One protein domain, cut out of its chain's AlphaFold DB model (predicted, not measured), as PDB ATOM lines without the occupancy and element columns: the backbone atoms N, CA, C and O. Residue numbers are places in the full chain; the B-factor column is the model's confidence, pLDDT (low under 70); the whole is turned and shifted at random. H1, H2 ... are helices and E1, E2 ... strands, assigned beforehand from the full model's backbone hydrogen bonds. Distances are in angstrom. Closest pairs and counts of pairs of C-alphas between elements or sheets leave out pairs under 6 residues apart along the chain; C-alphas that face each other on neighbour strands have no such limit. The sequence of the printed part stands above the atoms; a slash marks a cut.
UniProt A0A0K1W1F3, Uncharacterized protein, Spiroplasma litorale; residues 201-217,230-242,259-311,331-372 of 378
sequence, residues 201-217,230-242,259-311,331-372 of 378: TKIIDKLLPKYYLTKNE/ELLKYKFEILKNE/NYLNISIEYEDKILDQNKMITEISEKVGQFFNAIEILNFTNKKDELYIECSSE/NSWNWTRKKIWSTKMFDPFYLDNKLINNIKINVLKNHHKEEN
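This is residues 201 to 217, 230 to 242, 259 to 311 and 331 to 372 of the 378 residues of an uncharacterized protein of Spiroplasma litorale (UniProt A0A0K1W1F3). One twisted sheet of long strands has E7 between E3 and E5, with the long helix H2 lying over E7, along the strands. H1 packs near the E2 edge, and E1 lies apart from the sheet's strands. The 125 printed residues run H1 E1 E2 E3 H2 E4 E5 E6 E7, class mixed, helices and strands; the branched sheet is mixed, with E3 and E7 parallel and its other pairs antiparallel. It is only just compact, close to loose, with a radius of gyration of the C-alphas of 16.2 A, and spans 52 by 34 by 24 A.

Find C-alpha 201 at (-19.781, 49.070, 10.955), where H1, residues 201 to 207, begins. Then come E1, 212 to 214, E2, 235 to 240, and E3, 259 to 267, 25.9 A long. H2, 274 to 289, is 22.7 A long. Next are E4, 299 to 307, 25.9 A, E5, 334 to 343, 30.2 A, and E6, 349 to 351. E7, 354 to 367, 34.7 A, ends at C-alpha 367, (8.758, 50.908, 14.469).

E7 has E3 on one side, N 263 and O 360 2.8 A apart, and E5 and E6 on the other, N 337 and O 365 2.8 A apart. E7 bends by 85 degrees at residue 357; E6 and E7 form a hairpin, N 351 and O 354 2.9 A apart. Edge strands E2 and E4 pair with E3, N 237 and O 262 3.0 A, and E5, N 301 and O 340 2.8 A. H2 is on the sheet at a height of 9.4 A, its closest C-alphas to E7 being Ile 278 and Val 363, 6.1 A. H1 and H2 only just touch, with 3 pairs of C-alphas within 8 A, the closest Leu 207 and Lys 284, 7.6 A. In H1 and H2 every O i to N i+4 pair is within hydrogen-bond range.

Look for cuts after residues 217, 242 and 311, with C-alpha gaps of 12.0, 8.9 and 19.9 A. Of the links printed whole, none is long. Sixteen residues are under pLDDT 70, among them 307 to 311 and 370 to 372.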
ATOM      1  N   THR A 201     -21.123  49.024  10.336       89.00
ATOM      2  CA  THR A 201     -19.781  49.070  10.955       89.00
ATOM      3  C   THR A 201     -19.612  50.239  11.927       89.00
ATOM      4  O   THR A 201     -18.903  50.119  12.926       89.00
ATOM      5  N   LYS A 202     -20.340  51.341  11.710       87.94
ATOM      6  CA  LYS A 202     -20.315  52.534  12.565       87.94
ATOM      7  C   LYS A 202     -20.728  52.262  14.014       87.94
ATOM      8  O   LYS A 202     -20.181  52.895  14.913       87.94
ATOM      9  N   ILE A 203     -21.684  51.359  14.269       86.94
ATOM     10  CA  ILE A 203     -22.054  51.031  15.658       86.94
ATOM     11  C   ILE A 203     -20.970  50.188  16.332       86.94
ATOM     12  O   ILE A 203     -20.725  50.357  17.522       86.94
ATOM     13  N   ILE A 204     -20.282  49.332  15.568       90.31
ATOM     14  CA  ILE A 204     -19.177  48.515  16.077       90.31
ATOM     15  C   ILE A 204     -18.028  49.436  16.493       90.31
ATOM     16  O   ILE A 204     -17.583  49.347  17.631       90.31
ATOM     17  N   ASP A 205     -17.618  50.366  15.623       89.94
ATOM     18  CA  ASP A 205     -16.557  51.357  15.884       89.94
ATOM     19  C   ASP A 205     -16.755  52.102  17.215       89.94
ATOM     20  O   ASP A 205     -15.868  52.135  18.065       89.94
ATOM     21  N   LYS A 206     -17.973  52.604  17.451       87.25
ATOM     22  CA  LYS A 206     -18.347  53.338  18.672       87.25
ATOM     23  C   LYS A 206     -18.217  52.520  19.960       87.25
ATOM     24  O   LYS A 206     -18.088  53.099  21.036       87.25
ATOM     25  N   LEU A 207     -18.300  51.195  19.864       88.88
ATOM     26  CA  LEU A 207     -18.300  50.280  21.007       88.88
ATOM     27  C   LEU A 207     -16.938  49.608  21.237       88.88
ATOM     28  O   LEU A 207     -16.769  48.910  22.243       88.88
ATOM     29  N   LEU A 208     -15.972  49.806  20.334       91.44
ATOM     30  CA  LEU A 208     -14.611  49.301  20.493       91.44
ATOM     31  C   LEU A 208     -13.812  50.118  21.527       91.44
ATOM     32  O   LEU A 208     -14.119  51.287  21.780       91.44
ATOM     33  N   PRO A 209     -12.768  49.526  22.146       91.06
ATOM     34  CA  PRO A 209     -11.885  50.252  23.053       91.06
ATOM     35  C   PRO A 209     -11.242  51.458  22.365       91.06
ATOM     36  O   PRO A 209     -10.809  51.363  21.217       91.06
ATOM     37  N   LYS A 210     -11.125  52.578  23.078       89.50
ATOM     38  CA  LYS A 210     -10.429  53.770  22.585       89.50
ATOM     39  C   LYS A 210      -8.972  53.735  23.030       89.50
ATOM     40  O   LYS A 210      -8.693  53.583  24.218       89.50
ATOM     41  N   TYR A 211      -8.060  53.894  22.079       90.19
ATOM     42  CA  TYR A 211      -6.623  53.943  22.329       90.19
ATOM     43  C   TYR A 211      -6.089  55.311  21.940       90.19
ATOM     44  O   TYR A 211      -6.458  55.840  20.897       90.19
ATOM     45  N   TYR A 212      -5.221  55.867  22.774       86.88
ATOM     46  CA  TYR A 212      -4.700  57.212  22.595       86.88
ATOM     47  C   TYR A 212      -3.177  57.181  22.514       86.88
ATOM     48  O   TYR A 212      -2.538  56.466  23.286       86.88
ATOM     49  N   LEU A 213      -2.623  57.972  21.601       81.94
ATOM     50  CA  LEU A 213      -1.204  58.280  21.505       81.94
ATOM     51  C   LEU A 213      -0.906  59.556  22.285       81.94
ATOM     52  O   LEU A 213      -1.643  60.537  22.175       81.94
ATOM     53  N   THR A 214       0.186  59.562  23.043       72.06
ATOM     54  CA  THR A 214       0.692  60.793  23.656       72.06
ATOM     55  C   THR A 214       1.510  61.553  22.614       72.06
ATOM     56  O   THR A 214       2.518  61.032  22.131       72.06
ATOM     57  N   LYS A 215       1.116  62.783  22.257       65.56
ATOM     58  CA  LYS A 215       1.966  63.640  21.421       65.56
ATOM     59  C   LYS A 215       3.123  64.172  22.264       65.56
ATOM     60  O   LYS A 215       2.945  65.067  23.084       65.56
ATOM     61  N   ASN A 216       4.325  63.646  22.052       54.53
ATOM     62  CA  ASN A 216       5.549  64.217  22.615       54.53
ATOM     63  C   ASN A 216       6.023  65.406  21.764       54.53
ATOM     64  O   ASN A 216       7.078  65.345  21.138       54.53
ATOM     65  N   GLU A 217       5.271  66.505  21.744       46.00
ATOM     66  CA  GLU A 217       5.779  67.774  21.213       46.00
ATOM     67  C   GLU A 217       6.105  68.718  22.385       46.00
ATOM     68  O   GLU A 217       5.241  69.378  22.949       46.00
ATOM     69  N   GLU A 230      -3.865  61.964  20.985       83.56
ATOM     70  CA  GLU A 230      -4.463  61.652  19.688       83.56
ATOM     71  C   GLU A 230      -5.171  60.295  19.732       83.56
ATOM     72  O   GLU A 230      -4.565  59.282  20.070       83.56
ATOM     73  N   LEU A 231      -6.461  60.263  19.389       87.00
ATOM     74  CA  LEU A 231      -7.238  59.027  19.317       87.00
ATOM     75  C   LEU A 231      -6.838  58.209  18.079       87.00
ATOM     76  O   LEU A 231      -7.001  58.664  16.944       87.00
ATOM     77  N   LEU A 232      -6.406  56.968  18.298       89.44
ATOM     78  CA  LEU A 232      -6.209  55.994  17.230       89.44
ATOM     79  C   LEU A 232      -7.550  55.621  16.599       89.44
ATOM     80  O   LEU A 232      -8.514  55.291  17.292       89.44
ATOM     81  N   LYS A 233      -7.597  55.638  15.266       90.19
ATOM     82  CA  LYS A 233      -8.805  55.329  14.498       90.19
ATOM     83  C   LYS A 233      -8.793  53.886  14.021       90.19
ATOM     84  O   LYS A 233      -7.787  53.404  13.501       90.19
ATOM     85  N   TYR A 234      -9.940  53.230  14.131       93.88
ATOM     86  CA  TYR A 234     -10.157  51.953  13.474       93.88
ATOM     87  C   TYR A 234     -10.417  52.148  11.982       93.88
ATOM     88  O   TYR A 234     -11.052  53.111  11.547       93.88
ATOM     89  N   LYS A 235      -9.966  51.181  11.191       94.44
ATOM     90  CA  LYS A 235     -10.303  51.040   9.780       94.44
ATOM     91  C   LYS A 235     -11.112  49.762   9.593       94.44
ATOM     92  O   LYS A 235     -10.629  48.670   9.903       94.44
ATOM     93  N   PHE A 236     -12.325  49.930   9.071       94.25
ATOM     94  CA  PHE A 236     -13.251  48.855   8.731       94.25
ATOM     95  C   PHE A 236     -13.273  48.652   7.217       94.25
ATOM     96  O   PHE A 236     -13.559  49.581   6.463       94.25
ATOM     97  N   GLU A 237     -12.988  47.435   6.765       92.81
ATOM     98  CA  GLU A 237     -13.073  47.068   5.350       92.81
ATOM     99  C   GLU A 237     -13.844  45.762   5.202       92.81
ATOM    100  O   GLU A 237     -13.595  44.801   5.928       92.81
ATOM    101  N   ILE A 238     -14.760  45.707   4.236       89.75
ATOM    102  CA  ILE A 238     -15.410  44.456   3.843       89.75
ATOM    103  C   ILE A 238     -14.814  44.023   2.512       89.75
ATOM    104  O   ILE A 238     -15.096  44.627   1.468       89.75
ATOM    105  N   LEU A 239     -13.988  42.986   2.579       86.88
ATOM    106  CA  LEU A 239     -13.193  42.474   1.471       86.88
ATOM    107  C   LEU A 239     -13.766  41.138   0.995       86.88
ATOM    108  O   LEU A 239     -14.281  40.350   1.795       86.88
ATOM    109  N   LYS A 240     -13.671  40.881  -0.312       81.31
ATOM    110  CA  LYS A 240     -14.047  39.582  -0.877       81.31
ATOM    111  C   LYS A 240     -13.039  38.535  -0.417       81.31
ATOM    112  O   LYS A 240     -11.834  38.785  -0.396       81.31
ATOM    113  N   ASN A 241     -13.538  37.375  -0.018       67.06
ATOM    114  CA  ASN A 241     -12.701  36.249   0.336       67.06
ATOM    115  C   ASN A 241     -12.244  35.560  -0.958       67.06
ATOM    116  O   ASN A 241     -13.047  34.922  -1.631       67.06
ATOM    117  N   GLU A 242     -10.972  35.716  -1.320       55.25
ATOM    118  CA  GLU A 242     -10.382  35.051  -2.496       55.25
ATOM    119  C   GLU A 242      -9.897  33.621  -2.189       55.25
ATOM    120  O   GLU A 242      -9.464  32.901  -3.086       55.25
ATOM    121  N   ASN A 259     -17.687  37.295   2.014       85.12
ATOM    122  CA  ASN A 259     -16.932  38.479   2.447       85.12
ATOM    123  C   ASN A 259     -16.406  38.318   3.873       85.12
ATOM    124  O   ASN A 259     -17.070  37.724   4.730       85.12
ATOM    125  N   TYR A 260     -15.248  38.922   4.144       88.81
ATOM    126  CA  TYR A 260     -14.741  39.067   5.501       88.81
ATOM    127  C   TYR A 260     -14.746  40.524   5.956       88.81
ATOM    128  O   TYR A 260     -14.401  41.436   5.201       88.81
ATOM    129  N   LEU A 261     -15.127  40.722   7.217       93.44
ATOM    130  CA  LEU A 261     -14.986  41.986   7.922       93.44
ATOM    131  C   LEU A 261     -13.558  42.100   8.453       93.44
ATOM    132  O   LEU A 261     -13.122  41.275   9.255       93.44
ATOM    133  N   ASN A 262     -12.846  43.135   8.030       94.62
ATOM    134  CA  ASN A 262     -11.512  43.479   8.486       94.62
ATOM    135  C   ASN A 262     -11.584  44.687   9.428       94.62
ATOM    136  O   ASN A 262     -11.891  45.791   8.984       94.62
ATOM    137  N   ILE A 263     -11.296  44.477  10.711       96.31
ATOM    138  CA  ILE A 263     -11.187  45.525  11.733       96.31
ATOM    139  C   ILE A 263      -9.700  45.734  11.991       96.31
ATOM    140  O   ILE A 263      -9.017  44.810  12.432       96.31
ATOM    141  N   SER A 264      -9.177  46.918  11.693       95.56
ATOM    142  CA  SER A 264      -7.742  47.190  11.812       95.56
ATOM    143  C   SER A 264      -7.437  48.469  12.574       95.56
ATOM    144  O   SER A 264      -8.172  49.444  12.470       95.56
ATOM    145  N   ILE A 265      -6.352  48.439  13.343       94.62
ATOM    146  CA  ILE A 265      -5.780  49.591  14.042       94.62
ATOM    147  C   ILE A 265      -4.260  49.566  13.862       94.62
ATOM    148  O   ILE A 265      -3.645  48.496  13.898       94.62
ATOM    149  N   GLU A 266      -3.670  50.735  13.640       92.75
ATOM    150  CA  GLU A 266      -2.252  50.922  13.330       92.75
ATOM    151  C   GLU A 266      -1.655  52.014  14.221       92.75
ATOM    152  O   GLU A 266      -2.328  53.006  14.499       92.75
ATOM    153  N   TYR A 267      -0.427  51.811  14.710       89.88
ATOM    154  CA  TYR A 267       0.263  52.766  15.582       89.88
ATOM    155  C   TYR A 267       1.793  52.610  15.566       89.88
ATOM    156  O   TYR A 267       2.321  51.545  15.238       89.88
ATOM    157  N   GLU A 268       2.492  53.668  15.991       85.75
ATOM    158  CA  GLU A 268       3.966  53.790  16.017       85.75
ATOM    159  C   GLU A 268       4.561  53.911  17.442       85.75
ATOM    160  O   GLU A 268       5.722  54.259  17.634       85.75
ATOM    161  N   ASP A 269       3.772  53.609  18.475       71.62
ATOM    162  CA  ASP A 269       4.129  53.831  19.884       71.62
ATOM    163  C   ASP A 269       4.800  52.621  20.568       71.62
ATOM    164  O   ASP A 269       4.390  51.458  20.445       71.62
ATOM    165  N   LYS A 270       5.825  52.904  21.377       67.06
ATOM    166  CA  LYS A 270       6.533  51.931  22.217       67.06
ATOM    167  C   LYS A 270       5.744  51.573  23.491       67.06
ATOM    168  O   LYS A 270       5.971  50.482  24.011       67.06
ATOM    169  N   ILE A 271       4.804  52.411  23.950       71.81
ATOM    170  CA  ILE A 271       4.054  52.238  25.212       71.81
ATOM    171  C   ILE A 271       2.896  51.240  25.078       71.81
ATOM    172  O   ILE A 271       2.641  50.459  25.997       71.81
ATOM    173  N   LEU A 272       2.188  51.239  23.947       78.50
ATOM    174  CA  LEU A 272       1.026  50.370  23.758       78.50
ATOM    175  C   LEU A 272       1.445  48.897  23.580       78.50
ATOM    176  O   LEU A 272       2.273  48.548  22.727       78.50
ATOM    177  N   ASP A 273       0.843  48.016  24.389       86.69
ATOM    178  CA  ASP A 273       1.030  46.566  24.300       86.69
ATOM    179  C   ASP A 273       0.095  45.969  23.241       86.69
ATOM    180  O   ASP A 273      -1.114  45.820  23.436       86.69
ATOM    181  N   GLN A 274       0.689  45.557  22.122       88.94
ATOM    182  CA  GLN A 274      -0.009  44.943  20.999       88.94
ATOM    183  C   GLN A 274      -0.824  43.699  21.380       88.94
ATOM    184  O   GLN A 274      -1.888  43.480  20.802       88.94
ATOM    185  N   ASN A 275      -0.338  42.869  22.315       89.81
ATOM    186  CA  ASN A 275      -1.061  41.676  22.768       89.81
ATOM    187  C   ASN A 275      -2.316  42.069  23.537       89.81
ATOM    188  O   ASN A 275      -3.386  41.509  23.299       89.81
ATOM    189  N   LYS A 276      -2.180  43.040  24.440       92.31
ATOM    190  CA  LYS A 276      -3.305  43.559  25.210       92.31
ATOM    191  C   LYS A 276      -4.359  44.164  24.284       92.31
ATOM    192  O   LYS A 276      -5.518  43.781  24.379       92.31
ATOM    193  N   MET A 277      -3.946  44.999  23.327       93.25
ATOM    194  CA  MET A 277      -4.862  45.628  22.370       93.25
ATOM    195  C   MET A 277      -5.666  44.604  21.566       93.25
ATOM    196  O   MET A 277      -6.891  44.658  21.547       93.25
ATOM    197  N   ILE A 278      -5.003  43.638  20.916       95.44
ATOM    198  CA  ILE A 278      -5.730  42.658  20.093       95.44
ATOM    199  C   ILE A 278      -6.672  41.785  20.938       95.44
ATOM    200  O   ILE A 278      -7.754  41.417  20.475       95.44
ATOM    201  N   THR A 279      -6.297  41.510  22.192       94.81
ATOM    202  CA  THR A 279      -7.144  40.792  23.153       94.81
ATOM    203  C   THR A 279      -8.389  41.597  23.499       94.81
ATOM    204  O   THR A 279      -9.497  41.115  23.304       94.81
ATOM    205  N   GLU A 280      -8.232  42.849  23.920       94.69
ATOM    206  CA  GLU A 280      -9.358  43.709  24.298       94.69
ATOM    207  C   GLU A 280     -10.308  43.981  23.123       94.69
ATOM    208  O   GLU A 280     -11.528  43.933  23.289       94.69
ATOM    209  N   ILE A 281      -9.773  44.218  21.917       95.81
ATOM    210  CA  ILE A 281     -10.589  44.430  20.711       95.81
ATOM    211  C   ILE A 281     -11.412  43.174  20.404       95.81
ATOM    212  O   ILE A 281     -12.617  43.261  20.181       95.81
ATOM    213  N   SER A 282     -10.788  41.997  20.406       94.94
ATOM    214  CA  SER A 282     -11.481  40.741  20.092       94.94
ATOM    215  C   SER A 282     -12.490  40.315  21.149       94.94
ATOM    216  O   SER A 282     -13.563  39.835  20.790       94.94
ATOM    217  N   GLU A 283     -12.210  40.557  22.429       93.25
ATOM    218  CA  GLU A 283     -13.183  40.378  23.504       93.25
ATOM    219  C   GLU A 283     -14.382  41.310  23.328       93.25
ATOM    220  O   GLU A 283     -15.519  40.864  23.472       93.25
ATOM    221  N   LYS A 284     -14.164  42.580  22.959       93.00
ATOM    222  CA  LYS A 284     -15.257  43.530  22.709       93.00
ATOM    223  C   LYS A 284     -16.090  43.175  21.487       93.00
ATOM    224  O   LYS A 284     -17.316  43.219  21.566       93.00
ATOM    225  N   VAL A 285     -15.456  42.749  20.396       93.75
ATOM    226  CA  VAL A 285     -16.167  42.219  19.223       93.75
ATOM    227  C   VAL A 285     -16.965  40.967  19.605       93.75
ATOM    228  O   VAL A 285     -18.140  40.864  19.264       93.75
ATOM    229  N   GLY A 286     -16.376  40.043  20.369       92.38
ATOM    230  CA  GLY A 286     -17.073  38.855  20.865       92.38
ATOM    231  C   GLY A 286     -18.280  39.194  21.744       92.38
ATOM    232  O   GLY A 286     -19.364  38.667  21.518       92.38
ATOM    233  N   GLN A 287     -18.123  40.122  22.694       91.00
ATOM    234  CA  GLN A 287     -19.206  40.616  23.555       91.00
ATOM    235  C   GLN A 287     -20.344  41.241  22.742       91.00
ATOM    236  O   GLN A 287     -21.510  40.965  23.021       91.00
ATOM    237  N   PHE A 288     -20.013  42.048  21.728       90.62
ATOM    238  CA  PHE A 288     -20.990  42.692  20.851       90.62
ATOM    239  C   PHE A 288     -21.849  41.667  20.098       90.62
ATOM    240  O   PHE A 288     -23.070  41.797  20.045       90.62
ATOM    241  N   PHE A 289     -21.220  40.621  19.554       90.19
ATOM    242  CA  PHE A 289     -21.915  39.595  18.776       90.19
ATOM    243  C   PHE A 289     -22.519  38.466  19.620       90.19
ATOM    244  O   PHE A 289     -23.285  37.674  19.082       90.19
ATOM    245  N   ASN A 290     -22.263  38.405  20.930       87.88
ATOM    246  CA  ASN A 290     -22.632  37.268  21.781       87.88
ATOM    247  C   ASN A 290     -24.135  36.919  21.778       87.88
ATOM    248  O   ASN A 290     -24.489  35.761  21.988       87.88
ATOM    249  N   ALA A 291     -25.021  37.898  21.576       82.44
ATOM    250  CA  ALA A 291     -26.468  37.663  21.481       82.44
ATOM    251  C   ALA A 291     -26.919  37.101  20.118       82.44
ATOM    252  O   ALA A 291     -27.994  36.514  20.015       82.44
ATOM    253  N   ILE A 292     -26.090  37.257  19.083       86.06
ATOM    254  CA  ILE A 292     -26.279  36.652  17.762       86.06
ATOM    255  C   ILE A 292     -25.662  35.256  17.775       86.06
ATOM    256  O   ILE A 292     -26.332  34.280  17.440       86.06
ATOM    257  N   GLU A 293     -24.382  35.183  18.147       85.94
ATOM    258  CA  GLU A 293     -23.590  33.962  18.192       85.94
ATOM    259  C   GLU A 293     -22.283  34.167  18.973       85.94
ATOM    260  O   GLU A 293     -21.691  35.247  18.970       85.94
ATOM    261  N   ILE A 294     -21.794  33.114  19.630       87.38
ATOM    262  CA  ILE A 294     -20.515  33.169  20.345       87.38
ATOM    263  C   ILE A 294     -19.375  33.145  19.322       87.38
ATOM    264  O   ILE A 294     -19.085  32.110  18.721       87.38
ATOM    265  N   LEU A 295     -18.688  34.276  19.161       90.50
ATOM    266  CA  LEU A 295     -17.518  34.365  18.291       90.50
ATOM    267  C   LEU A 295     -16.268  33.810  18.980       90.50
ATOM    268  O   LEU A 295     -15.773  34.373  19.954       90.50
ATOM    269  N   ASN A 296     -15.703  32.746  18.409       87.44
ATOM    270  CA  ASN A 296     -14.451  32.151  18.875       87.44
ATOM    271  C   ASN A 296     -13.306  32.432  17.894       87.44
ATOM    272  O   ASN A 296     -13.248  31.844  16.811       87.44
ATOM    273  N   PHE A 297     -12.368  33.303  18.275       91.00
ATOM    274  CA  PHE A 297     -11.167  33.630  17.492       91.00
ATOM    275  C   PHE A 297     -10.095  32.539  17.625       91.00
ATOM    276  O   PHE A 297      -9.193  32.617  18.465       91.00
ATOM    277  N   THR A 298     -10.213  31.496  16.802       87.69
ATOM    278  CA  THR A 298      -9.346  30.307  16.842       87.69
ATOM    279  C   THR A 298      -8.080  30.446  16.001       87.69
ATOM    280  O   THR A 298      -7.055  29.865  16.351       87.69
ATOM    281  N   ASN A 299      -8.114  31.226  14.920       88.25
ATOM    282  CA  ASN A 299      -6.955  31.434  14.060       88.25
ATOM    283  C   ASN A 299      -6.193  32.685  14.511       88.25
ATOM    284  O   ASN A 299      -6.698  33.800  14.387       88.25
ATOM    285  N   LYS A 300      -4.987  32.491  15.048       92.81
ATOM    286  CA  LYS A 300      -4.125  33.563  15.556       92.81
ATOM    287  C   LYS A 300      -2.789  33.528  14.819       92.81
ATOM    288  O   LYS A 300      -2.115  32.501  14.830       92.81
ATOM    289  N   LYS A 301      -2.399  34.645  14.203       90.62
ATOM    290  CA  LYS A 301      -1.106  34.825  13.527       90.62
ATOM    291  C   LYS A 301      -0.349  36.018  14.106       90.62
ATOM    292  O   LYS A 301      -0.961  36.994  14.545       90.62
ATOM    293  N   ASP A 302       0.974  35.920  14.093       90.38
ATOM    294  CA  ASP A 302       1.918  36.961  14.504       90.38
ATOM    295  C   ASP A 302       3.017  37.033  13.440       90.38
ATOM    296  O   ASP A 302       3.778  36.083  13.251       90.38
ATOM    297  N   GLU A 303       3.022  38.122  12.684       87.44
ATOM    298  CA  GLU A 303       3.884  38.339  11.528       87.44
ATOM    299  C   GLU A 303       4.815  39.520  11.832       87.44
ATOM    300  O   GLU A 303       4.367  40.549  12.340       87.44
ATOM    301  N   LEU A 304       6.106  39.380  11.534       83.69
ATOM    302  CA  LEU A 304       7.096  40.451  11.651       83.69
ATOM    303  C   LEU A 304       7.705  40.693  10.272       83.69
ATOM    304  O   LEU A 304       8.275  39.782   9.677       83.69
ATOM    305  N   TYR A 305       7.586  41.920   9.788       83.19
ATOM    306  CA  TYR A 305       8.178  42.392   8.546       83.19
ATOM    307  C   TYR A 305       9.316  43.341   8.889       83.19
ATOM    308  O   TYR A 305       9.128  44.240   9.702       83.19
ATOM    309  N   ILE A 306      10.484  43.138   8.292       78.25
ATOM    310  CA  ILE A 306      11.657  43.990   8.492       78.25
ATOM    311  C   ILE A 306      11.935  44.679   7.158       78.25
ATOM    312  O   ILE A 306      12.122  44.006   6.143       78.25
ATOM    313  N   GLU A 307      11.930  46.008   7.155       69.06
ATOM    314  CA  GLU A 307      12.305  46.806   5.993       69.06
ATOM    315  C   GLU A 307      13.816  47.052   6.026       69.06
ATOM    316  O   GLU A 307      14.337  47.739   6.907       69.06
ATOM    317  N   CYS A 308      14.542  46.482   5.063       62.88
ATOM    318  CA  CYS A 308      15.979  46.693   4.929       62.88
ATOM    319  C   CYS A 308      16.290  47.713   3.830       62.88
ATOM    320  O   CYS A 308      15.920  47.524   2.674       62.88
ATOM    321  N   SER A 309      17.040  48.761   4.179       53.38
ATOM    322  CA  SER A 309      17.353  49.896   3.298       53.38
ATOM    323  C   SER A 309      18.748  49.867   2.648       53.38
ATOM    324  O   SER A 309      19.171  50.881   2.103       53.38
ATOM    325  N   SER A 310      19.489  48.751   2.657       46.34
ATOM    326  CA  SER A 310      20.837  48.716   2.048       46.34
ATOM    327  C   SER A 310      21.069  47.546   1.090       46.34
ATOM    328  O   SER A 310      20.560  46.443   1.294       46.34
ATOM    329  N   GLU A 311      21.919  47.788   0.083       44.59
ATOM    330  CA  GLU A 311      22.423  46.854  -0.946       44.59
ATOM    331  C   GLU A 311      23.106  45.578  -0.394       44.59
ATOM    332  O   GLU A 311      23.563  44.730  -1.159       44.59
ATOM    333  N   ASN A 331      15.808  47.160  17.736       64.06
ATOM    334  CA  ASN A 331      15.677  48.612  17.657       64.06
ATOM    335  C   ASN A 331      16.491  49.242  16.512       64.06
ATOM    336  O   ASN A 331      16.287  50.416  16.214       64.06
ATOM    337  N   SER A 332      17.410  48.503  15.873       65.25
ATOM    338  CA  SER A 332      18.272  49.043  14.813       65.25
ATOM    339  C   SER A 332      17.668  49.030  13.407       65.25
ATOM    340  O   SER A 332      18.328  49.520  12.488       65.25
ATOM    341  N   TRP A 333      16.477  48.456  13.219       72.12
ATOM    342  CA  TRP A 333      15.832  48.259  11.914       72.12
ATOM    343  C   TRP A 333      14.438  48.871  11.885       72.12
ATOM    344  O   TRP A 333      13.800  48.948  12.928       72.12
ATOM    345  N   ASN A 334      13.958  49.238  10.696       79.69
ATOM    346  CA  ASN A 334      12.541  49.517  10.492       79.69
ATOM    347  C   ASN A 334      11.792  48.188  10.459       79.69
ATOM    348  O   ASN A 334      12.194  47.260   9.749       79.69
ATOM    349  N   TRP A 335      10.719  48.070  11.231       84.00
ATOM    350  CA  TRP A 335       9.908  46.862  11.221       84.00
ATOM    351  C   TRP A 335       8.429  47.152  11.450       84.00
ATOM    352  O   TRP A 335       8.049  48.082  12.156       84.00
ATOM    353  N   THR A 336       7.594  46.276  10.902       87.25
ATOM    354  CA  THR A 336       6.153  46.231  11.136       87.25
ATOM    355  C   THR A 336       5.801  44.879  11.729       87.25
ATOM    356  O   THR A 336       6.013  43.834  11.113       87.25
ATOM    357  N   ARG A 337       5.217  44.877  12.925       88.56
ATOM    358  CA  ARG A 337       4.651  43.677  13.536       88.56
ATOM    359  C   ARG A 337       3.143  43.691  13.377       88.56
ATOM    360  O   ARG A 337       2.478  44.637  13.790       88.56
ATOM    361  N   LYS A 338       2.582  42.612  12.853       91.88
ATOM    362  CA  LYS A 338       1.152  42.453  12.606       91.88
ATOM    363  C   LYS A 338       0.625  41.250  13.374       91.88
ATOM    364  O   LYS A 338       1.013  40.115  13.113       91.88
ATOM    365  N   LYS A 339      -0.308  41.491  14.294       94.06
ATOM    366  CA  LYS A 339      -1.084  40.424  14.938       94.06
ATOM    367  C   LYS A 339      -2.451  40.322  14.286       94.06
ATOM    368  O   LYS A 339      -3.095  41.342  14.049       94.06
ATOM    369  N   ILE A 340      -2.879  39.095  14.002       94.06
ATOM    370  CA  ILE A 340      -4.122  38.797  13.288       94.06
ATOM    371  C   ILE A 340      -4.896  37.741  14.054       94.06
ATOM    372  O   ILE A 340      -4.416  36.613  14.171       94.06
ATOM    373  N   TRP A 341      -6.101  38.065  14.508       95.69
ATOM    374  CA  TRP A 341      -7.035  37.093  15.078       95.69
ATOM    375  C   TRP A 341      -8.268  37.007  14.182       95.69
ATOM    376  O   TRP A 341      -8.873  38.029  13.868       95.69
ATOM    377  N   SER A 342      -8.645  35.804  13.749       93.88
ATOM    378  CA  SER A 342      -9.816  35.611  12.893       93.88
ATOM    379  C   SER A 342     -10.702  34.444  13.310       93.88
ATOM    380  O   SER A 342     -10.278  33.498  13.984       93.88
ATOM    381  N   THR A 343     -11.969  34.536  12.909       92.81
ATOM    382  CA  THR A 343     -12.978  33.501  13.104       92.81
ATOM    383  C   THR A 343     -13.883  33.381  11.885       92.81
ATOM    384  O   THR A 343     -14.221  34.372  11.246       92.81
ATOM    385  N   LYS A 344     -14.275  32.141  11.593       90.44
ATOM    386  CA  LYS A 344     -15.270  31.760  10.580       90.44
ATOM    387  C   LYS A 344     -16.360  30.848  11.155       90.44
ATOM    388  O   LYS A 344     -17.122  30.242  10.415       90.44
ATOM    389  N   MET A 345     -16.349  30.653  12.476       86.31
ATOM    390  CA  MET A 345     -17.232  29.719  13.177       86.31
ATOM    391  C   MET A 345     -18.484  30.459  13.642       86.31
ATOM    392  O   MET A 345     -18.662  30.668  14.837       86.31
ATOM    393  N   PHE A 346     -19.279  30.919  12.681       89.19
ATOM    394  CA  PHE A 346     -20.586  31.516  12.920       89.19
ATOM    395  C   PHE A 346     -21.450  31.434  11.657       89.19
ATOM    396  O   PHE A 346     -20.930  31.368  10.539       89.19
ATOM    397  N   ASP A 347     -22.766  31.465  11.823       88.94
ATOM    398  CA  ASP A 347     -23.717  31.536  10.719       88.94
ATOM    399  C   ASP A 347     -23.621  32.924  10.037       88.94
ATOM    400  O   ASP A 347     -23.711  33.954  10.718       88.94
ATOM    401  N   PRO A 348     -23.492  33.015   8.701       89.75
ATOM    402  CA  PRO A 348     -23.316  34.297   8.020       89.75
ATOM    403  C   PRO A 348     -24.434  35.316   8.293       89.75
ATOM    404  O   PRO A 348     -25.598  34.950   8.498       89.75
ATOM    405  N   PHE A 349     -24.096  36.604   8.256       88.88
ATOM    406  CA  PHE A 349     -25.047  37.701   8.460       88.88
ATOM    407  C   PHE A 349     -24.733  38.924   7.596       88.88
ATOM    408  O   PHE A 349     -23.601  39.108   7.153       88.88
ATOM    409  N   TYR A 350     -25.732  39.769   7.348       88.31
ATOM    410  CA  TYR A 350     -25.545  41.023   6.619       88.31
ATOM    411  C   TYR A 350     -24.997  42.136   7.525       88.31
ATOM    412  O   TYR A 350     -25.566  42.431   8.575       88.31
ATOM    413  N   LEU A 351     -23.924  42.782   7.069       88.56
ATOM    414  CA  LEU A 351     -23.310  43.986   7.638       88.56
ATOM    415  C   LEU A 351     -23.039  44.964   6.493       88.56
ATOM    416  O   LEU A 351     -22.471  44.555   5.480       88.56
ATOM    417  N   ASP A 352     -23.455  46.225   6.613       88.25
ATOM    418  CA  ASP A 352     -23.350  47.222   5.530       88.25
ATOM    419  C   ASP A 352     -23.857  46.679   4.166       88.25
ATOM    420  O   ASP A 352     -23.271  46.919   3.109       88.25
ATOM    421  N   ASN A 353     -24.947  45.898   4.189       84.81
ATOM    422  CA  ASN A 353     -25.546  45.199   3.034       84.81
ATOM    423  C   ASN A 353     -24.681  44.107   2.373       84.81
ATOM    424  O   ASN A 353     -25.020  43.634   1.287       84.81
ATOM    425  N   LYS A 354     -23.589  43.671   3.001       87.69
ATOM    426  CA  LYS A 354     -22.742  42.578   2.509       87.69
ATOM    427  C   LYS A 354     -22.835  41.370   3.428       87.69
ATOM    428  O   LYS A 354     -22.884  41.520   4.646       87.69
ATOM    429  N   LEU A 355     -22.860  40.175   2.846       89.19
ATOM    430  CA  LEU A 355     -22.887  38.938   3.618       89.19
ATOM    431  C   LEU A 355     -21.493  38.652   4.188       89.19
ATOM    432  O   LEU A 355     -20.555  38.389   3.432       89.19
ATOM    433  N   ILE A 356     -21.375  38.699   5.511       90.56
ATOM    434  CA  ILE A 356     -20.155  38.425   6.268       90.56
ATOM    435  C   ILE A 356     -20.187  36.991   6.782       90.56
ATOM    436  O   ILE A 356     -21.174  36.555   7.368       90.56
ATOM    437  N   ASN A 357     -19.085  36.274   6.599       90.38
ATOM    438  CA  ASN A 357     -18.888  34.904   7.102       90.38
ATOM    439  C   ASN A 357     -17.509  34.687   7.738       90.38
ATOM    440  O   ASN A 357     -17.158  33.581   8.142       90.38
ATOM    441  N   ASN A 358     -16.713  35.749   7.809       91.75
ATOM    442  CA  ASN A 358     -15.418  35.745   8.455       91.75
ATOM    443  C   ASN A 358     -15.180  37.127   9.072       91.75
ATOM    444  O   ASN A 358     -15.478  38.152   8.459       91.75
ATOM    445  N   ILE A 359     -14.670  37.154  10.296       94.38
ATOM    446  CA  ILE A 359     -14.284  38.382  10.990       94.38
ATOM    447  C   ILE A 359     -12.802  38.276  11.316       94.38
ATOM    448  O   ILE A 359     -12.344  37.280  11.881       94.38
ATOM    449  N   LYS A 360     -12.059  39.325  10.975       94.94
ATOM    450  CA  LYS A 360     -10.620  39.442  11.168       94.94
ATOM    451  C   LYS A 360     -10.304  40.736  11.904       94.94
ATOM    452  O   LYS A 360     -10.749  41.808  11.507       94.94
ATOM    453  N   ILE A 361      -9.502  40.618  12.953       96.94
ATOM    454  CA  ILE A 361      -8.984  41.732  13.739       96.94
ATOM    455  C   ILE A 361      -7.481  41.799  13.512       96.94
ATOM    456  O   ILE A 361      -6.775  40.815  13.747       96.94
ATOM    457  N   ASN A 362      -7.000  42.959  13.070       95.25
ATOM    458  CA  ASN A 362      -5.585  43.227  12.861       95.25
ATOM    459  C   ASN A 362      -5.118  44.368  13.754       95.25
ATOM    460  O   ASN A 362      -5.702  45.449  13.756       95.25
ATOM    461  N   VAL A 363      -3.995  44.153  14.427       95.56
ATOM    462  CA  VAL A 363      -3.277  45.218  15.123       95.56
ATOM    463  C   VAL A 363      -1.897  45.328  14.491       95.56
ATOM    464  O   VAL A 363      -1.120  44.370  14.544       95.56
ATOM    465  N   LEU A 364      -1.606  46.475  13.884       93.50
ATOM    466  CA  LEU A 364      -0.335  46.777  13.235       93.50
ATOM    467  C   LEU A 364       0.471  47.715  14.133       93.50
ATOM    468  O   LEU A 364      -0.024  48.754  14.558       93.50
ATOM    469  N   LYS A 365       1.704  47.315  14.439       91.31
ATOM    470  CA  LYS A 365       2.676  48.135  15.157       91.31
ATOM    471  C   LYS A 365       3.856  48.389  14.239       91.31
ATOM    472  O   LYS A 365       4.527  47.429  13.856       91.31
ATOM    473  N   ASN A 366       4.112  49.649  13.940       88.44
ATOM    474  CA  ASN A 366       5.280  50.069  13.185       88.44
ATOM    475  C   ASN A 366       6.350  50.577  14.151       88.44
ATOM    476  O   ASN A 366       6.052  51.164  15.192       88.44
ATOM    477  N   HIS A 367       7.603  50.329  13.810       83.88
ATOM    478  CA  HIS A 367       8.758  50.908  14.469       83.88
ATOM    479  C   HIS A 367       9.670  51.451  13.388       83.88
ATOM    480  O   HIS A 367      10.162  50.701  12.542       83.88
ATOM    481  N   HIS A 368       9.903  52.754  13.460       80.12
ATOM    482  CA  HIS A 368      10.902  53.425  12.651       80.12
ATOM    483  C   HIS A 368      12.176  53.558  13.471       80.12
ATOM    484  O   HIS A 368      12.161  53.938  14.645       80.12
ATOM    485  N   LYS A 369      13.297  53.218  12.849       74.38
ATOM    486  CA  LYS A 369      14.617  53.466  13.398       74.38
ATOM    487  C   LYS A 369      14.806  54.977  13.512       74.38
ATOM    488  O   LYS A 369      14.680  55.693  12.525       74.38
ATOM    489  N   GLU A 370      15.159  55.446  14.703       65.31
ATOM    490  CA  GLU A 370      15.626  56.818  14.889       65.31
ATOM    491  C   GLU A 370      16.966  56.965  14.144       65.31
ATOM    492  O   GLU A 370      17.954  56.293  14.464       65.31
ATOM    493  N   GLU A 371      16.999  57.794  13.099       53.78
ATOM    494  CA  GLU A 371      18.260  58.250  12.525       53.78
ATOM    495  C   GLU A 371      18.907  59.179  13.550       53.78
ATOM    496  O   GLU A 371      18.438  60.288  13.790       53.78
ATOM    497  N   ASN A 372      19.983  58.722  14.189       43.97
ATOM    498  CA  ASN A 372      20.863  59.632  14.907       43.97
ATOM    499  C   ASN A 372      21.511  60.561  13.868       43.97
ATOM    500  O   ASN A 372      22.562  60.240  13.310       43.97
TER     501      ASN A 372